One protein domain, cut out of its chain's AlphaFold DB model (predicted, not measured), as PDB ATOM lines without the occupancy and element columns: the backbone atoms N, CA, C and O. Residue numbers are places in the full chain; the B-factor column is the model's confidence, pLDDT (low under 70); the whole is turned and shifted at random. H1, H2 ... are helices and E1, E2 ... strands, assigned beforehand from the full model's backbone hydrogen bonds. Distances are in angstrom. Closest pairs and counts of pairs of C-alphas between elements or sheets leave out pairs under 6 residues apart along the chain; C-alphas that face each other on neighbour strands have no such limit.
ATOM      1  N   LYS A   4      -9.679 -11.637 -45.575       81.62
ATOM      2  CA  LYS A   4     -10.480 -12.693 -46.179       81.62
ATOM      3  C   LYS A   4     -11.467 -13.207 -45.144       81.62
ATOM      4  O   LYS A   4     -11.091 -13.541 -44.023       81.62
ATOM      5  N   ARG A   5     -12.732 -13.312 -45.538       80.69
ATOM      6  CA  ARG A   5     -13.737 -14.059 -44.783       80.69
ATOM      7  C   ARG A   5     -13.599 -15.538 -45.138       80.69
ATOM      8  O   ARG A   5     -13.676 -15.902 -46.310       80.69
ATOM      9  N   VAL A   6     -13.352 -16.377 -44.140       81.25
ATOM     10  CA  VAL A   6     -13.298 -17.834 -44.276       81.25
ATOM     11  C   VAL A   6     -14.520 -18.404 -43.573       81.25
ATOM     12  O   VAL A   6     -14.682 -18.232 -42.368       81.25
ATOM     13  N   VAL A   7     -15.398 -19.046 -44.335       81.31
ATOM     14  CA  VAL A   7     -16.583 -19.721 -43.798       81.31
ATOM     15  C   VAL A   7     -16.152 -21.116 -43.356       81.31
ATOM     16  O   VAL A   7     -15.793 -21.937 -44.196       81.31
ATOM     17  N   GLU A   8     -16.138 -21.371 -42.050       77.69
ATOM     18  CA  GLU A   8     -15.763 -22.681 -41.495       77.69
ATOM     19  C   GLU A   8     -16.983 -23.605 -41.410       77.69
ATOM     20  O   GLU A   8     -16.894 -24.800 -41.682       77.69
ATOM     21  N   THR A   9     -18.157 -23.045 -41.107       82.00
ATOM     22  CA  THR A   9     -19.449 -23.745 -41.159       82.00
ATOM     23  C   THR A   9     -20.543 -22.794 -41.643       82.00
ATOM     24  O   THR A   9     -20.325 -21.589 -41.719       82.00
ATOM     25  N   LYS A  10     -21.769 -23.289 -41.876       75.81
ATOM     26  CA  LYS A  10     -22.936 -22.441 -42.212       75.81
ATOM     27  C   LYS A  10     -23.244 -21.336 -41.177       75.81
ATOM     28  O   LYS A  10     -24.072 -20.481 -41.465       75.81
ATOM     29  N   LYS A  11     -22.648 -21.381 -39.975       76.75
ATOM     30  CA  LYS A  11     -22.895 -20.436 -38.867       76.75
ATOM     31  C   LYS A  11     -21.632 -19.761 -38.320       76.75
ATOM     32  O   LYS A  11     -21.758 -18.858 -37.502       76.75
ATOM     33  N   VAL A  12     -20.442 -20.211 -38.717       78.56
ATOM     34  CA  VAL A  12     -19.168 -19.717 -38.176       78.56
ATOM     35  C   VAL A  12     -18.321 -19.185 -39.315       78.56
ATOM     36  O   VAL A  12     -17.950 -19.917 -40.234       78.56
ATOM     37  N   GLU A  13     -18.010 -17.900 -39.222       79.56
ATOM     38  CA  GLU A  13     -17.124 -17.202 -40.135       79.56
ATOM     39  C   GLU A  13     -15.927 -16.674 -39.351       79.56
ATOM     40  O   GLU A  13     -16.081 -16.066 -38.290       79.56
ATOM     41  N   ARG A  14     -14.728 -16.875 -39.894       79.69
ATOM     42  CA  ARG A  14     -13.489 -16.329 -39.353       79.69
ATOM     43  C   ARG A  14     -12.939 -15.269 -40.292       79.69
ATOM     44  O   ARG A  14     -12.856 -15.467 -41.505       79.69
ATOM     45  N   LEU A  15     -12.536 -14.139 -39.722       82.69
ATOM     46  CA  LEU A  15     -11.783 -13.122 -40.444       82.69
ATOM     47  C   LEU A  15     -10.298 -13.470 -40.367       82.69
ATOM     48  O   LEU A  15      -9.727 -13.573 -39.282       82.69
ATOM     49  N   VAL A  16      -9.688 -13.661 -41.530       85.62
ATOM     50  CA  VAL A  16      -8.246 -13.838 -41.680       85.62
ATOM     51  C   VAL A  16      -7.692 -12.540 -42.234       85.62
ATOM     52  O   VAL A  16      -8.087 -12.106 -43.317       85.62
ATOM     53  N   TYR A  17      -6.798 -11.908 -41.486       89.12
ATOM     54  CA  TYR A  17      -6.100 -10.714 -41.954       89.12
ATOM     55  C   TYR A  17      -4.748 -11.126 -42.531       89.12
ATOM     56  O   TYR A  17      -4.227 -12.193 -42.210       89.12
ATOM     57  N   THR A  18      -4.180 -10.281 -43.381       92.81
ATOM     58  CA  THR A  18      -2.826 -10.467 -43.904       92.81
ATOM     59  C   THR A  18      -1.925  -9.411 -43.292       92.81
ATOM     60  O   THR A  18      -2.294  -8.240 -43.243       92.81
ATOM     61  N   CYS A  19      -0.750  -9.813 -42.816       92.81
ATOM     62  CA  CYS A  19       0.258  -8.864 -42.377       92.81
ATOM     63  C   CYS A  19       0.760  -8.049 -43.575       92.81
ATOM     64  O   CYS A  19       1.304  -8.609 -44.524       92.81
ATOM     65  N   ASP A  20       0.645  -6.726 -43.500       92.94
ATOM     66  CA  ASP A  20       1.084  -5.789 -44.540       92.94
ATOM     67  C   ASP A  20       2.625  -5.692 -44.657       92.94
ATOM     68  O   ASP A  20       3.124  -4.955 -45.504       92.94
ATOM     69  N   ILE A  21       3.384  -6.395 -43.802       92.12
ATOM     70  CA  ILE A  21       4.859  -6.414 -43.805       92.12
ATOM     71  C   ILE A  21       5.385  -7.721 -44.404       92.12
ATOM     72  O   ILE A  21       6.106  -7.688 -45.395       92.12
ATOM     73  N   CYS A  22       5.010  -8.877 -43.845       93.12
ATOM     74  CA  CYS A  22       5.524 -10.179 -44.295       93.12
ATOM     75  C   CYS A  22       4.540 -11.005 -45.135       93.12
ATOM     76  O   CYS A  22       4.881 -12.105 -45.560       93.12
ATOM     77  N   GLY A  23       3.307 -10.534 -45.341       91.00
ATOM     78  CA  GLY A  23       2.296 -11.249 -46.126       91.00
ATOM     79  C   GLY A  23       1.708 -12.493 -45.450       91.00
ATOM     80  O   GLY A  23       0.869 -13.169 -46.046       91.00
ATOM     81  N   LEU A  24       2.103 -12.810 -44.210       89.94
ATOM     82  CA  LEU A  24       1.556 -13.953 -43.480       89.94
ATOM     83  C   LEU A  24       0.100 -13.712 -43.078       89.94
ATOM     84  O   LEU A  24      -0.283 -12.617 -42.662       89.94
ATOM     85  N   SER A  25      -0.702 -14.771 -43.166       89.00
ATOM     86  CA  SER A  25      -2.061 -14.783 -42.627       89.00
ATOM     87  C   SER A  25      -2.018 -14.760 -41.099       89.00
ATOM     88  O   SER A  25      -1.283 -15.531 -40.487       89.00
ATOM     89  N   ILE A  26      -2.815 -13.892 -40.485       87.44
ATOM     90  CA  ILE A  26      -2.880 -13.698 -39.036       87.44
ATOM     91  C   ILE A  26      -4.294 -13.986 -38.520       87.44
ATOM     92  O   ILE A  26      -5.305 -13.566 -39.094       87.44
ATOM     93  N   ASN A  27      -4.343 -14.729 -37.415       75.62
ATOM     94  CA  ASN A  27      -5.572 -15.099 -36.724       75.62
ATOM     95  C   ASN A  27      -5.847 -14.062 -35.641       75.62
ATOM     96  O   ASN A  27      -5.373 -14.190 -34.517       75.62
ATOM     97  N   GLY A  28      -6.576 -13.013 -36.005       77.88
ATOM     98  CA  GLY A  28      -6.863 -11.895 -35.115       77.88
ATOM     99  C   GLY A  28      -6.423 -10.562 -35.703       77.88
ATOM    100  O   GLY A  28      -5.584 -10.485 -36.602       77.88
ATOM    101  N   ARG A  29      -7.047  -9.496 -35.206       84.38
ATOM    102  CA  ARG A  29      -6.824  -8.136 -35.682       84.38
ATOM    103  C   ARG A  29      -5.772  -7.458 -34.808       84.38
ATOM    104  O   ARG A  29      -6.105  -6.963 -33.739       84.38
ATOM    105  N   ILE A  30      -4.536  -7.376 -35.296       90.81
ATOM    106  CA  ILE A  30      -3.519  -6.466 -34.750       90.81
ATOM    107  C   ILE A  30      -3.300  -5.369 -35.789       90.81
ATOM    108  O   ILE A  30      -2.909  -5.634 -36.927       90.81
ATOM    109  N   GLN A  31      -3.619  -4.135 -35.414       92.94
ATOM    110  CA  GLN A  31      -3.561  -2.981 -36.301       92.94
ATOM    111  C   GLN A  31      -2.679  -1.910 -35.678       92.94
ATOM    112  O   GLN A  31      -2.980  -1.458 -34.581       92.94
ATOM    113  N   CYS A  32      -1.643  -1.464 -36.391       93.81
ATOM    114  CA  CYS A  32      -0.807  -0.356 -35.941       93.81
ATOM    115  C   CYS A  32      -1.673   0.874 -35.635       93.81
ATOM    116  O   CYS A  32      -2.417   1.351 -36.499       93.81
ATOM    117  N   SER A  33      -1.548   1.412 -34.427       93.25
ATOM    118  CA  SER A  33      -2.366   2.531 -33.954       93.25
ATOM    119  C   SER A  33      -2.076   3.851 -34.670       93.25
ATOM    120  O   SER A  33      -2.939   4.725 -34.686       93.25
ATOM    121  N   LEU A  34      -0.913   3.972 -35.324       94.19
ATOM    122  CA  LEU A  34      -0.533   5.149 -36.109       94.19
ATOM    123  C   LEU A  34      -0.891   4.995 -37.589       94.19
ATOM    124  O   LEU A  34      -1.772   5.683 -38.095       94.19
ATOM    125  N   CYS A  35      -0.240   4.071 -38.298       94.94
ATOM    126  CA  CYS A  35      -0.383   3.960 -39.754       94.94
ATOM    127  C   CYS A  35      -1.524   3.039 -40.214       94.94
ATOM    128  O   CYS A  35      -1.726   2.868 -41.415       94.94
ATOM    129  N   ARG A  36      -2.257   2.418 -39.277       94.12
ATOM    130  CA  ARG A  36      -3.425   1.552 -39.527       94.12
ATOM    131  C   ARG A  36      -3.162   0.288 -40.356       94.12
ATOM    132  O   ARG A  36      -4.125  -0.399 -40.701       94.12
ATOM    133  N   ARG A  37      -1.898  -0.062 -40.610       92.94
ATOM    134  CA  ARG A  37      -1.504  -1.349 -41.209       92.94
ATOM    135  C   ARG A  37      -1.874  -2.521 -40.306       92.94
ATOM    136  O   ARG A  37      -1.733  -2.421 -39.085       92.94
ATOM    137  N   TYR A  38      -2.300  -3.626 -40.904       93.31
ATOM    138  CA  TYR A  38      -2.447  -4.906 -40.221       93.31
ATOM    139  C   TYR A  38      -1.076  -5.571 -40.111       93.31
ATOM    140  O   TYR A  38      -0.351  -5.703 -41.094       93.31
ATOM    141  N   ILE A  39      -0.698  -5.982 -38.910       93.31
ATOM    142  CA  ILE A  39       0.634  -6.522 -38.612       93.31
ATOM    143  C   ILE A  39       0.499  -7.836 -37.854       93.31
ATOM    144  O   ILE A  39      -0.480  -8.038 -37.145       93.31
ATOM    145  N   CYS A  40       1.439  -8.765 -38.020       92.31
ATOM    146  CA  CYS A  40       1.504  -9.923 -37.130       92.31
ATOM    147  C   CYS A  40       2.168  -9.534 -35.804       92.31
ATOM    148  O   CYS A  40       2.806  -8.485 -35.710       92.31
ATOM    149  N   SER A  41       2.055 -10.395 -34.793       90.12
ATOM    150  CA  SER A  41       2.690 -10.190 -33.487       90.12
ATOM    151  C   SER A  41       4.208  -9.995 -33.581       90.12
ATOM    152  O   SER A  41       4.762  -9.248 -32.787       90.12
ATOM    153  N   SER A  42       4.872 -10.606 -34.569       91.94
ATOM    154  CA  SER A  42       6.317 -10.455 -34.792       91.94
ATOM    155  C   SER A  42       6.736  -9.079 -35.312       91.94
ATOM    156  O   SER A  42       7.903  -8.740 -35.184       91.94
ATOM    157  N   HIS A  43       5.815  -8.305 -35.894       93.44
ATOM    158  CA  HIS A  43       6.070  -6.935 -36.366       93.44
ATOM    159  C   HIS A  43       5.289  -5.898 -35.546       93.44
ATOM    160  O   HIS A  43       4.958  -4.821 -36.049       93.44
ATOM    161  N   ALA A  44       4.883  -6.272 -34.327       92.38
ATOM    162  CA  ALA A  44       4.127  -5.431 -33.416       92.38
ATOM    163  C   ALA A  44       4.965  -5.116 -32.178       92.38
ATOM    164  O   ALA A  44       5.327  -6.003 -31.408       92.38
ATOM    165  N   HIS A  45       5.204  -3.829 -31.962       93.31
ATOM    166  CA  HIS A  45       5.693  -3.286 -30.705       93.31
ATOM    167  C   HIS A  45       4.509  -2.804 -29.873       93.31
ATOM    168  O   HIS A  45       3.626  -2.121 -30.391       93.31
ATOM    169  N   TRP A  46       4.491  -3.147 -28.590       90.12
ATOM    170  CA  TRP A  46       3.394  -2.824 -27.684       90.12
ATOM    171  C   TRP A  46       3.839  -1.744 -26.701       90.12
ATOM    172  O   TRP A  46       4.926  -1.833 -26.137       90.12
ATOM    173  N   HIS A  47       3.005  -0.725 -26.502       86.44
ATOM    174  CA  HIS A  47       3.211   0.302 -25.480       86.44
ATOM    175  C   HIS A  47       1.934   0.489 -24.671       86.44
ATOM    176  O   HIS A  47       0.851   0.598 -25.244       86.44
ATOM    177  N   GLY A  48       2.049   0.510 -23.350       77.69
ATOM    178  CA  GLY A  48       0.923   0.632 -22.435       77.69
ATOM    179  C   GLY A  48       1.407   0.747 -20.989       77.69
ATOM    180  O   GLY A  48       2.558   0.398 -20.721       77.69
ATOM    181  N   PRO A  49       0.555   1.244 -20.080       65.56
ATOM    182  CA  PRO A  49       0.924   1.542 -18.695       65.56
ATOM    183  C   PRO A  49       1.161   0.298 -17.818       65.56
ATOM    184  O   PRO A  49       1.574   0.434 -16.673       65.56
ATOM    185  N   GLY A  50       0.951  -0.919 -18.329       51.72
ATOM    186  CA  GLY A  50       1.234  -2.149 -17.597       51.72
ATOM    187  C   GLY A  50       0.809  -3.411 -18.354       51.72
ATOM    188  O   GLY A  50       0.199  -3.314 -19.418       51.72
ATOM    189  N   PRO A  51       1.126  -4.604 -17.820       46.84
ATOM    190  CA  PRO A  51       0.815  -5.898 -18.439       46.84
ATOM    191  C   PRO A  51      -0.685  -6.249 -18.469       46.84
ATOM    192  O   PRO A  51      -1.068  -7.210 -19.134       46.84
ATOM    193  N   GLU A  52      -1.523  -5.489 -17.760       55.06
ATOM    194  CA  GLU A  52      -2.960  -5.757 -17.571       55.06
ATOM    195  C   GLU A  52      -3.840  -4.949 -18.536       55.06
ATOM    196  O   GLU A  52      -4.948  -5.363 -18.881       55.06
ATOM    197  N   ASP A  53      -3.311  -3.833 -19.037       59.12
ATOM    198  CA  ASP A  53      -3.967  -2.985 -20.019       59.12
ATOM    199  C   ASP A  53      -3.499  -3.396 -21.407       59.12
ATOM    200  O   ASP A  53      -2.317  -3.288 -21.733       59.12
ATOM    201  N   PHE A  54      -4.429  -3.897 -22.225       65.62
ATOM    202  CA  PHE A  54      -4.201  -4.269 -23.621       65.62
ATOM    203  C   PHE A  54      -3.278  -3.252 -24.301       65.62
ATOM    204  O   PHE A  54      -3.702  -2.138 -24.617       65.62
ATOM    205  N   GLY A  55      -2.010  -3.628 -24.495       79.19
ATOM    206  CA  GLY A  55      -1.009  -2.711 -25.019       79.19
ATOM    207  C   GLY A  55      -1.473  -2.102 -26.340       79.19
ATOM    208  O   GLY A  55      -2.182  -2.727 -27.130       79.19
ATOM    209  N   VAL A  56      -1.056  -0.875 -26.613       88.69
ATOM    210  CA  VAL A  56      -1.316  -0.214 -27.886       88.69
ATOM    211  C   VAL A  56      -0.279  -0.724 -28.898       88.69
ATOM    212  O   VAL A  56       0.918  -0.536 -28.670       88.69
ATOM    213  N   PRO A  57      -0.684  -1.381 -30.004       92.06
ATOM    214  CA  PRO A  57       0.261  -1.945 -30.964       92.06
ATOM    215  C   PRO A  57       0.737  -0.909 -31.993       92.06
ATOM    216  O   PRO A  57      -0.044  -0.131 -32.547       92.06
ATOM    217  N   PHE A  58       2.021  -0.963 -32.336       94.69
ATOM    218  CA  PHE A  58       2.679  -0.141 -33.349       94.69
ATOM    219  C   PHE A  58       3.526  -1.030 -34.264       94.69
ATOM    220  O   PHE A  58       4.156  -1.971 -33.798       94.69
ATOM    221  N   CYS A  59       3.564  -0.742 -35.565       95.56
ATOM    222  CA  CYS A  59       4.488  -1.435 -36.468       95.56
ATOM    223  C   CYS A  59       5.919  -0.911 -36.303       95.56
ATOM    224  O   CYS A  59       6.096   0.251 -35.935       95.56
ATOM    225  N   ASP A  60       6.917  -1.711 -36.676       94.12
ATOM    226  CA  ASP A  60       8.347  -1.387 -36.545       94.12
ATOM    227  C   ASP A  60       8.697   0.014 -37.056       94.12
ATOM    228  O   ASP A  60       9.318   0.800 -36.350       94.12
ATOM    229  N   SER A  61       8.230   0.390 -38.250       95.44
ATOM    230  CA  SER A  61       8.518   1.714 -38.815       95.44
ATOM    231  C   SER A  61       7.977   2.862 -37.955       95.44
ATOM    232  O   SER A  61       8.649   3.871 -37.771       95.44
ATOM    233  N   CYS A  62       6.764   2.717 -37.419       96.12
ATOM    234  CA  CYS A  62       6.146   3.726 -36.559       96.12
ATOM    235  C   CYS A  62       6.774   3.732 -35.162       96.12
ATOM    236  O   CYS A  62       6.935   4.794 -34.566       96.12
ATOM    237  N   TRP A  63       7.162   2.557 -34.663       95.50
ATOM    238  CA  TRP A  63       7.926   2.434 -33.434       95.50
ATOM    239  C   TRP A  63       9.257   3.171 -33.561       95.50
ATOM    240  O   TRP A  63       9.540   4.069 -32.776       95.50
ATOM    241  N   GLN A  64      10.050   2.880 -34.583       95.44
ATOM    242  CA  GLN A  64      11.361   3.505 -34.743       95.44
ATOM    243  C   GLN A  64      11.266   5.011 -35.017       95.44
ATOM    244  O   GLN A  64      12.013   5.782 -34.422       95.44
ATOM    245  N   ALA A  65      10.293   5.458 -35.819       96.12
ATOM    246  CA  ALA A  65      10.092   6.886 -36.082       96.12
ATOM    247  C   ALA A  65       9.841   7.711 -34.804       96.12
ATOM    248  O   ALA A  65      10.263   8.859 -34.721       96.12
ATOM    249  N   GLY A  66       9.172   7.128 -33.804       92.75
ATOM    250  CA  GLY A  66       8.893   7.784 -32.525       92.75
ATOM    251  C   GLY A  66       9.936   7.545 -31.429       92.75
ATOM    252  O   GLY A  66       9.663   7.902 -30.288       92.75
ATOM    253  N   ALA A  67      11.075   6.902 -31.718       94.06
ATOM    254  CA  ALA A  67      12.008   6.447 -30.681       94.06
ATOM    255  C   ALA A  67      12.573   7.592 -29.826       94.06
ATOM    256  O   ALA A  67      12.544   7.494 -28.603       94.06
ATOM    257  N   ALA A  68      13.012   8.688 -30.456       94.94
ATOM    258  CA  ALA A  68      13.545   9.851 -29.742       94.94
ATOM    259  C   ALA A  68      12.492  10.489 -28.821       94.94
ATOM    260  O   ALA A  68      12.740  10.676 -27.637       94.94
ATOM    261  N   ILE A  69      11.279  10.713 -29.341       93.06
ATOM    262  CA  ILE A  69      10.177  11.304 -28.567       93.06
ATOM    263  C   ILE A  69       9.781  10.398 -27.395       93.06
ATOM    264  O   ILE A  69       9.546  10.887 -26.297       93.06
ATOM    265  N   ARG A  70       9.713   9.074 -27.595       92.44
ATOM    266  CA  ARG A  70       9.414   8.150 -26.490       92.44
ATOM    267  C   ARG A  70      10.491   8.173 -25.408       92.44
ATOM    268  O   ARG A  70      10.130   8.156 -24.240       92.44
ATOM    269  N   ALA A  71      11.767   8.247 -25.785       92.75
ATOM    270  CA  ALA A  71      12.860   8.365 -24.824       92.75
ATOM    271  C   ALA A  71      12.785   9.682 -24.028       92.75
ATOM    272  O   ALA A  71      12.996   9.681 -22.820       92.75
ATOM    273  N   GLU A  72      12.431  10.795 -24.680       95.06
ATOM    274  CA  GLU A  72      12.203  12.077 -23.997       95.06
ATOM    275  C   GLU A  72      11.020  12.008 -23.021       95.06
ATOM    276  O   GLU A  72      11.133  12.472 -21.888       95.06
ATOM    277  N   LEU A  73       9.903  11.397 -23.428       89.94
ATOM    278  CA  LEU A  73       8.739  11.209 -22.559       89.94
ATOM    279  C   LEU A  73       9.068  10.334 -21.344       89.94
ATOM    280  O   LEU A  73       8.699  10.694 -20.234       89.94
ATOM    281  N   GLU A  74       9.789   9.229 -21.538       90.38
ATOM    282  CA  GLU A  74      10.213   8.335 -20.453       90.38
ATOM    283  C   GLU A  74      11.134   9.049 -19.454       90.38
ATOM    284  O   GLU A  74      10.935   8.946 -18.245       90.38
ATOM    285  N   ALA A  75      12.085   9.851 -19.944       93.12
ATOM    286  CA  ALA A  75      12.945  10.659 -19.085       93.12
ATOM    287  C   ALA A  75      12.153  11.707 -18.280       93.12
ATOM    288  O   ALA A  75      12.447  11.936 -17.106       93.12
ATOM    289  N   LEU A  76      11.137  12.332 -18.887       93.31
ATOM    290  CA  LEU A  76      10.252  13.279 -18.201       93.31
ATOM    291  C   LEU A  76       9.374  12.597 -17.148       93.31
ATOM    292  O   LEU A  76       9.197  13.154 -16.064       93.31
ATOM    293  N   THR A  77       8.841  11.410 -17.446       89.62
ATOM    294  CA  THR A  77       8.089  10.601 -16.482       89.62
ATOM    295  C   THR A  77       8.960  10.278 -15.274       89.62
ATOM    296  O   THR A  77       8.577  10.624 -14.161       89.62
ATOM    297  N   LEU A  78      10.168   9.751 -15.490       92.12
ATOM    298  CA  LEU A  78      11.082   9.404 -14.402       92.12
ATOM    299  C   LEU A  78      11.452  10.624 -13.543       92.12
ATOM    300  O   LEU A  78      11.359  10.577 -12.321       92.12
ATOM    301  N   ALA A  79      11.796  11.751 -14.172       92.19
ATOM    302  CA  ALA A  79      12.105  12.986 -13.447       92.19
ATOM    303  C   ALA A  79      10.909  13.521 -12.634       92.19
ATOM    304  O   ALA A  79      11.088  14.213 -11.628       92.19
ATOM    305  N   THR A  80       9.684  13.231 -13.077       93.44
ATOM    306  CA  THR A  80       8.458  13.608 -12.367       93.44
ATOM    307  C   THR A  80       8.226  12.686 -11.176       93.44
ATOM    308  O   THR A  80       8.017  13.194 -10.078       93.44
ATOM    309  N   GLU A  81       8.352  11.371 -11.360       93.94
ATOM    310  CA  GLU A  81       8.249  10.368 -10.291       93.94
ATOM    311  C   GLU A  81       9.266  10.636  -9.170       93.94
ATOM    312  O   GLU A  81       8.893  10.740  -8.002       93.94
ATOM    313  N   GLU A  82      10.532  10.888  -9.517       93.94
ATOM    314  CA  GLU A  82      11.573  11.237  -8.539       93.94
ATOM    315  C   GLU A  82      11.218  12.496  -7.732       93.94
ATOM    316  O   GLU A  82      11.468  12.585  -6.523       93.94
ATOM    317  N   LYS A  83      10.619  13.495  -8.391       94.69
ATOM    318  CA  LYS A  83      10.192  14.734  -7.736       94.69
ATOM    319  C   LYS A  83       8.981  14.512  -6.832       94.69
ATOM    320  O   LYS A  83       8.923  15.110  -5.755       94.69
ATOM    321  N   GLU A  84       8.023  13.697  -7.258       94.31
ATOM    322  CA  GLU A  84       6.853  13.332  -6.460       94.31
ATOM    323  C   GLU A  84       7.268  12.600  -5.183       94.31
ATOM    324  O   GLU A  84       6.857  13.005  -4.093       94.31
ATOM    325  N   ASP A  85       8.166  11.620  -5.289       95.44
ATOM    326  CA  ASP A  85       8.700  10.887  -4.141       95.44
ATOM    327  C   ASP A  85       9.426  11.812  -3.156       95.44
ATOM    328  O   ASP A  85       9.180  11.767  -1.945       95.44
ATOM    329  N   ALA A  86      10.271  12.716  -3.658       95.75
ATOM    330  CA  ALA A  86      10.983  13.677  -2.817       95.75
ATOM    331  C   ALA A  86      10.026  14.615  -2.060       95.75
ATOM    332  O   ALA A  86      10.219  14.873  -0.865       95.75
ATOM    333  N   LEU A  87       8.983  15.117  -2.730       96.19
ATOM    334  CA  LEU A  87       7.958  15.957  -2.105       96.19
ATOM    335  C   LEU A  87       7.141  15.177  -1.074       96.19
ATOM    336  O   LEU A  87       6.853  15.701   0.005       96.19
ATOM    337  N   HIS A  88       6.807  13.925  -1.375       96.38
ATOM    338  CA  HIS A  88       6.056  13.060  -0.479       96.38
ATOM    339  C   HIS A  88       6.839  12.786   0.814       96.38
ATOM    340  O   HIS A  88       6.293  12.921   1.911       96.38
ATOM    341  N   GLU A  89       8.136  12.493   0.712       96.75
ATOM    342  CA  GLU A  89       9.009  12.304   1.872       96.75
ATOM    343  C   GLU A  89       9.214  13.593   2.678       96.75
ATOM    344  O   GLU A  89       9.169  13.570   3.914       96.75
ATOM    345  N   ALA A  90       9.390  14.736   2.009       95.75
ATOM    346  CA  ALA A  90       9.499  16.031   2.681       95.75
ATOM    347  C   ALA A  90       8.232  16.362   3.486       95.75
ATOM    348  O   ALA A  90       8.320  16.785   4.641       95.75
ATOM    349  N   TRP A  91       7.053  16.113   2.908       96.69
ATOM    350  CA  TRP A  91       5.777  16.307   3.589       96.69
ATOM    351  C   TRP A  91       5.614  15.380   4.799       96.69
ATOM    352  O   TRP A  91       5.266  15.861   5.879       96.69
ATOM    353  N   LYS A  92       5.927  14.082   4.667       96.25
ATOM    354  CA  LYS A  92       5.873  13.129   5.793       96.25
ATOM    355  C   LYS A  92       6.732  13.591   6.967       96.25
ATOM    356  O   LYS A  92       6.275  13.555   8.107       96.25
ATOM    357  N   ARG A  93       7.959  14.051   6.701       95.62
ATOM    358  CA  ARG A  93       8.859  14.573   7.744       95.62
ATOM    359  C   ARG A  93       8.265  15.796   8.433       95.62
ATOM    360  O   ARG A  93       8.143  15.793   9.653       95.62
ATOM    361  N   ALA A  94       7.816  16.784   7.658       94.94
ATOM    362  CA  ALA A  94       7.206  17.994   8.203       94.94
ATOM    363  C   ALA A  94       5.969  17.688   9.070       94.94
ATOM    364  O   ALA A  94       5.800  18.272  10.140       94.94
ATOM    365  N   ALA A  95       5.129  16.740   8.646       95.19
ATOM    366  CA  ALA A  95       3.967  16.304   9.415       95.19
ATOM    367  C   ALA A  95       4.366  15.627  10.739       95.19
ATOM    368  O   ALA A  95       3.789  15.925  11.784       95.19
ATOM    369  N   LEU A  96       5.368  14.741  10.718       94.25
ATOM    370  CA  LEU A  96       5.862  14.069  11.923       94.25
ATOM    371  C   LEU A  96       6.484  15.047  12.926       94.25
ATOM    372  O   LEU A  96       6.271  14.896  14.129       94.25
ATOM    373  N   ASP A  97       7.226  16.043  12.450       93.75
ATOM    374  CA  ASP A  97       7.834  17.062  13.308       93.75
ATOM    375  C   ASP A  97       6.766  17.944  13.968       93.75
ATOM    376  O   ASP A  97       6.829  18.194  15.174       93.75
ATOM    377  N   ALA A  98       5.729  18.333  13.217       91.12
ATOM    378  CA  ALA A  98       4.592  19.079  13.754       91.12
ATOM    379  C   ALA A  98       3.846  18.304  14.857       91.12
ATOM    380  O   ALA A  98       3.428  18.895  15.849       91.12
ATOM    381  N   LEU A  99       3.722  16.977  14.725       89.44
ATOM    382  CA  LEU A  99       3.103  16.124  15.746       89.44
ATOM    383  C   LEU A  99       3.963  15.976  17.012       89.44
ATOM    384  O   LEU A  99       3.417  15.779  18.094       89.44
ATOM    385  N   LYS A 100       5.294  16.068  16.903       82.75
ATOM    386  CA  LYS A 100       6.217  15.962  18.049       82.75
ATOM    387  C   LYS A 100       6.407  17.278  18.805       82.75
ATOM    388  O   LYS A 100       6.721  17.242  19.988       82.75
ATOM    389  N   GLY A 101       6.234  18.419  18.138       63.47
ATOM    390  CA  GLY A 101       6.386  19.755  18.730       63.47
ATOM    391  C   GLY A 101       5.148  20.298  19.457       63.47
ATOM    392  O   GLY A 101       5.183  21.433  19.921       63.47
ATOM    393  N   GLY A 102       4.056  19.529  19.524       54.88
ATOM    394  CA  GLY A 102       2.779  19.920  20.135       54.88
ATOM    395  C   GLY A 102       2.483  19.271  21.494       54.88
ATOM    396  O   GLY A 102       1.316  18.982  21.757       54.88
TER     397      GLY A 102
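Overview. This is residues 4 to 102 of the 103 residues of an uncharacterized protein of viral metagenome (UniProt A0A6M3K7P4). A small head of strands and loops has one long straight helix, H2, sticking out from it as an arm. In the head, the hairpin of E4 and E5, the short helix H1 and the looped stretch of residues 28 to 43 lie at the end where the arm begins, while the long hairpin of E1 and E2, with short E3 beside E2, makes the far end. The printed part has 99 residues with five named strands followed by two named helices, E1 E2 E3 E4 E5 H1 H2. One sheet has the order E1, E2, E3 and the other the order E4, E5, both antiparallel; the class is mixed, helices and strands. The whole is extended, with a radius of gyration of the C-alphas of 23.3 A and spans of 79 by 36 by 16 A.

Along the chain. E1, residues 4 to 9, begins with C-alpha 4 at (-10.480, -12.693, -46.179) and is 15.1 A long from first to last C-alpha. E2, residues 12 to 18, is 19.6 A long, and E3 is residues 25 to 27. E4, residues 44 to 47, and E5, residues 56 to 59, are short strands, and H1 is residues 60 to 65. H2, residues 67 to 100, runs 50.0 A from C-alpha 67 at (12.008, 6.447, -30.681) to C-alpha 100 at (6.217, 15.962, 18.049).

Arrangement. E1, E2 and E3 form a meander, each strand the antiparallel neighbour of the one before. E1 and E2 are a hairpin at 154 degrees, with N 6 and O 14 at 2.8 A, within hydrogen-bond range. E2 and E3 are a hairpin at 132 degrees, with N 26 and O 17 at 2.8 A. The pairing is staggered: E2 pairs with E1 over residues 12 to 16 and with E3 over residues 16 to 18. E3 and E4 are apart. E4 and E5 are an antiparallel hairpin at 142 degrees, with N 45 and O 58 at 2.8 A. E4 and H1 have 3 pairs of C-alphas within 8 A, the closest those of Ala 44 and Asp 60 at 6.6 A. H1 and H2 meet only through their link. In H1 and H2 every O i to N i+4 pair is within hydrogen-bond range.

Size, cuts and confidence. The C-alphas of Lys 10 and Gly 101, the two farthest apart, are 79.7 A from each other. Residues 65 to 102, of which 67 to 100 belong to H2, stand free; the body without them spans 42 by 27 by 16 A. The link from E3 to E4, 16 residues, is long. The printed part has no cut. Its mean pLDDT is 87.8, and residues 49 to 54 and 101 to 102 are under 70.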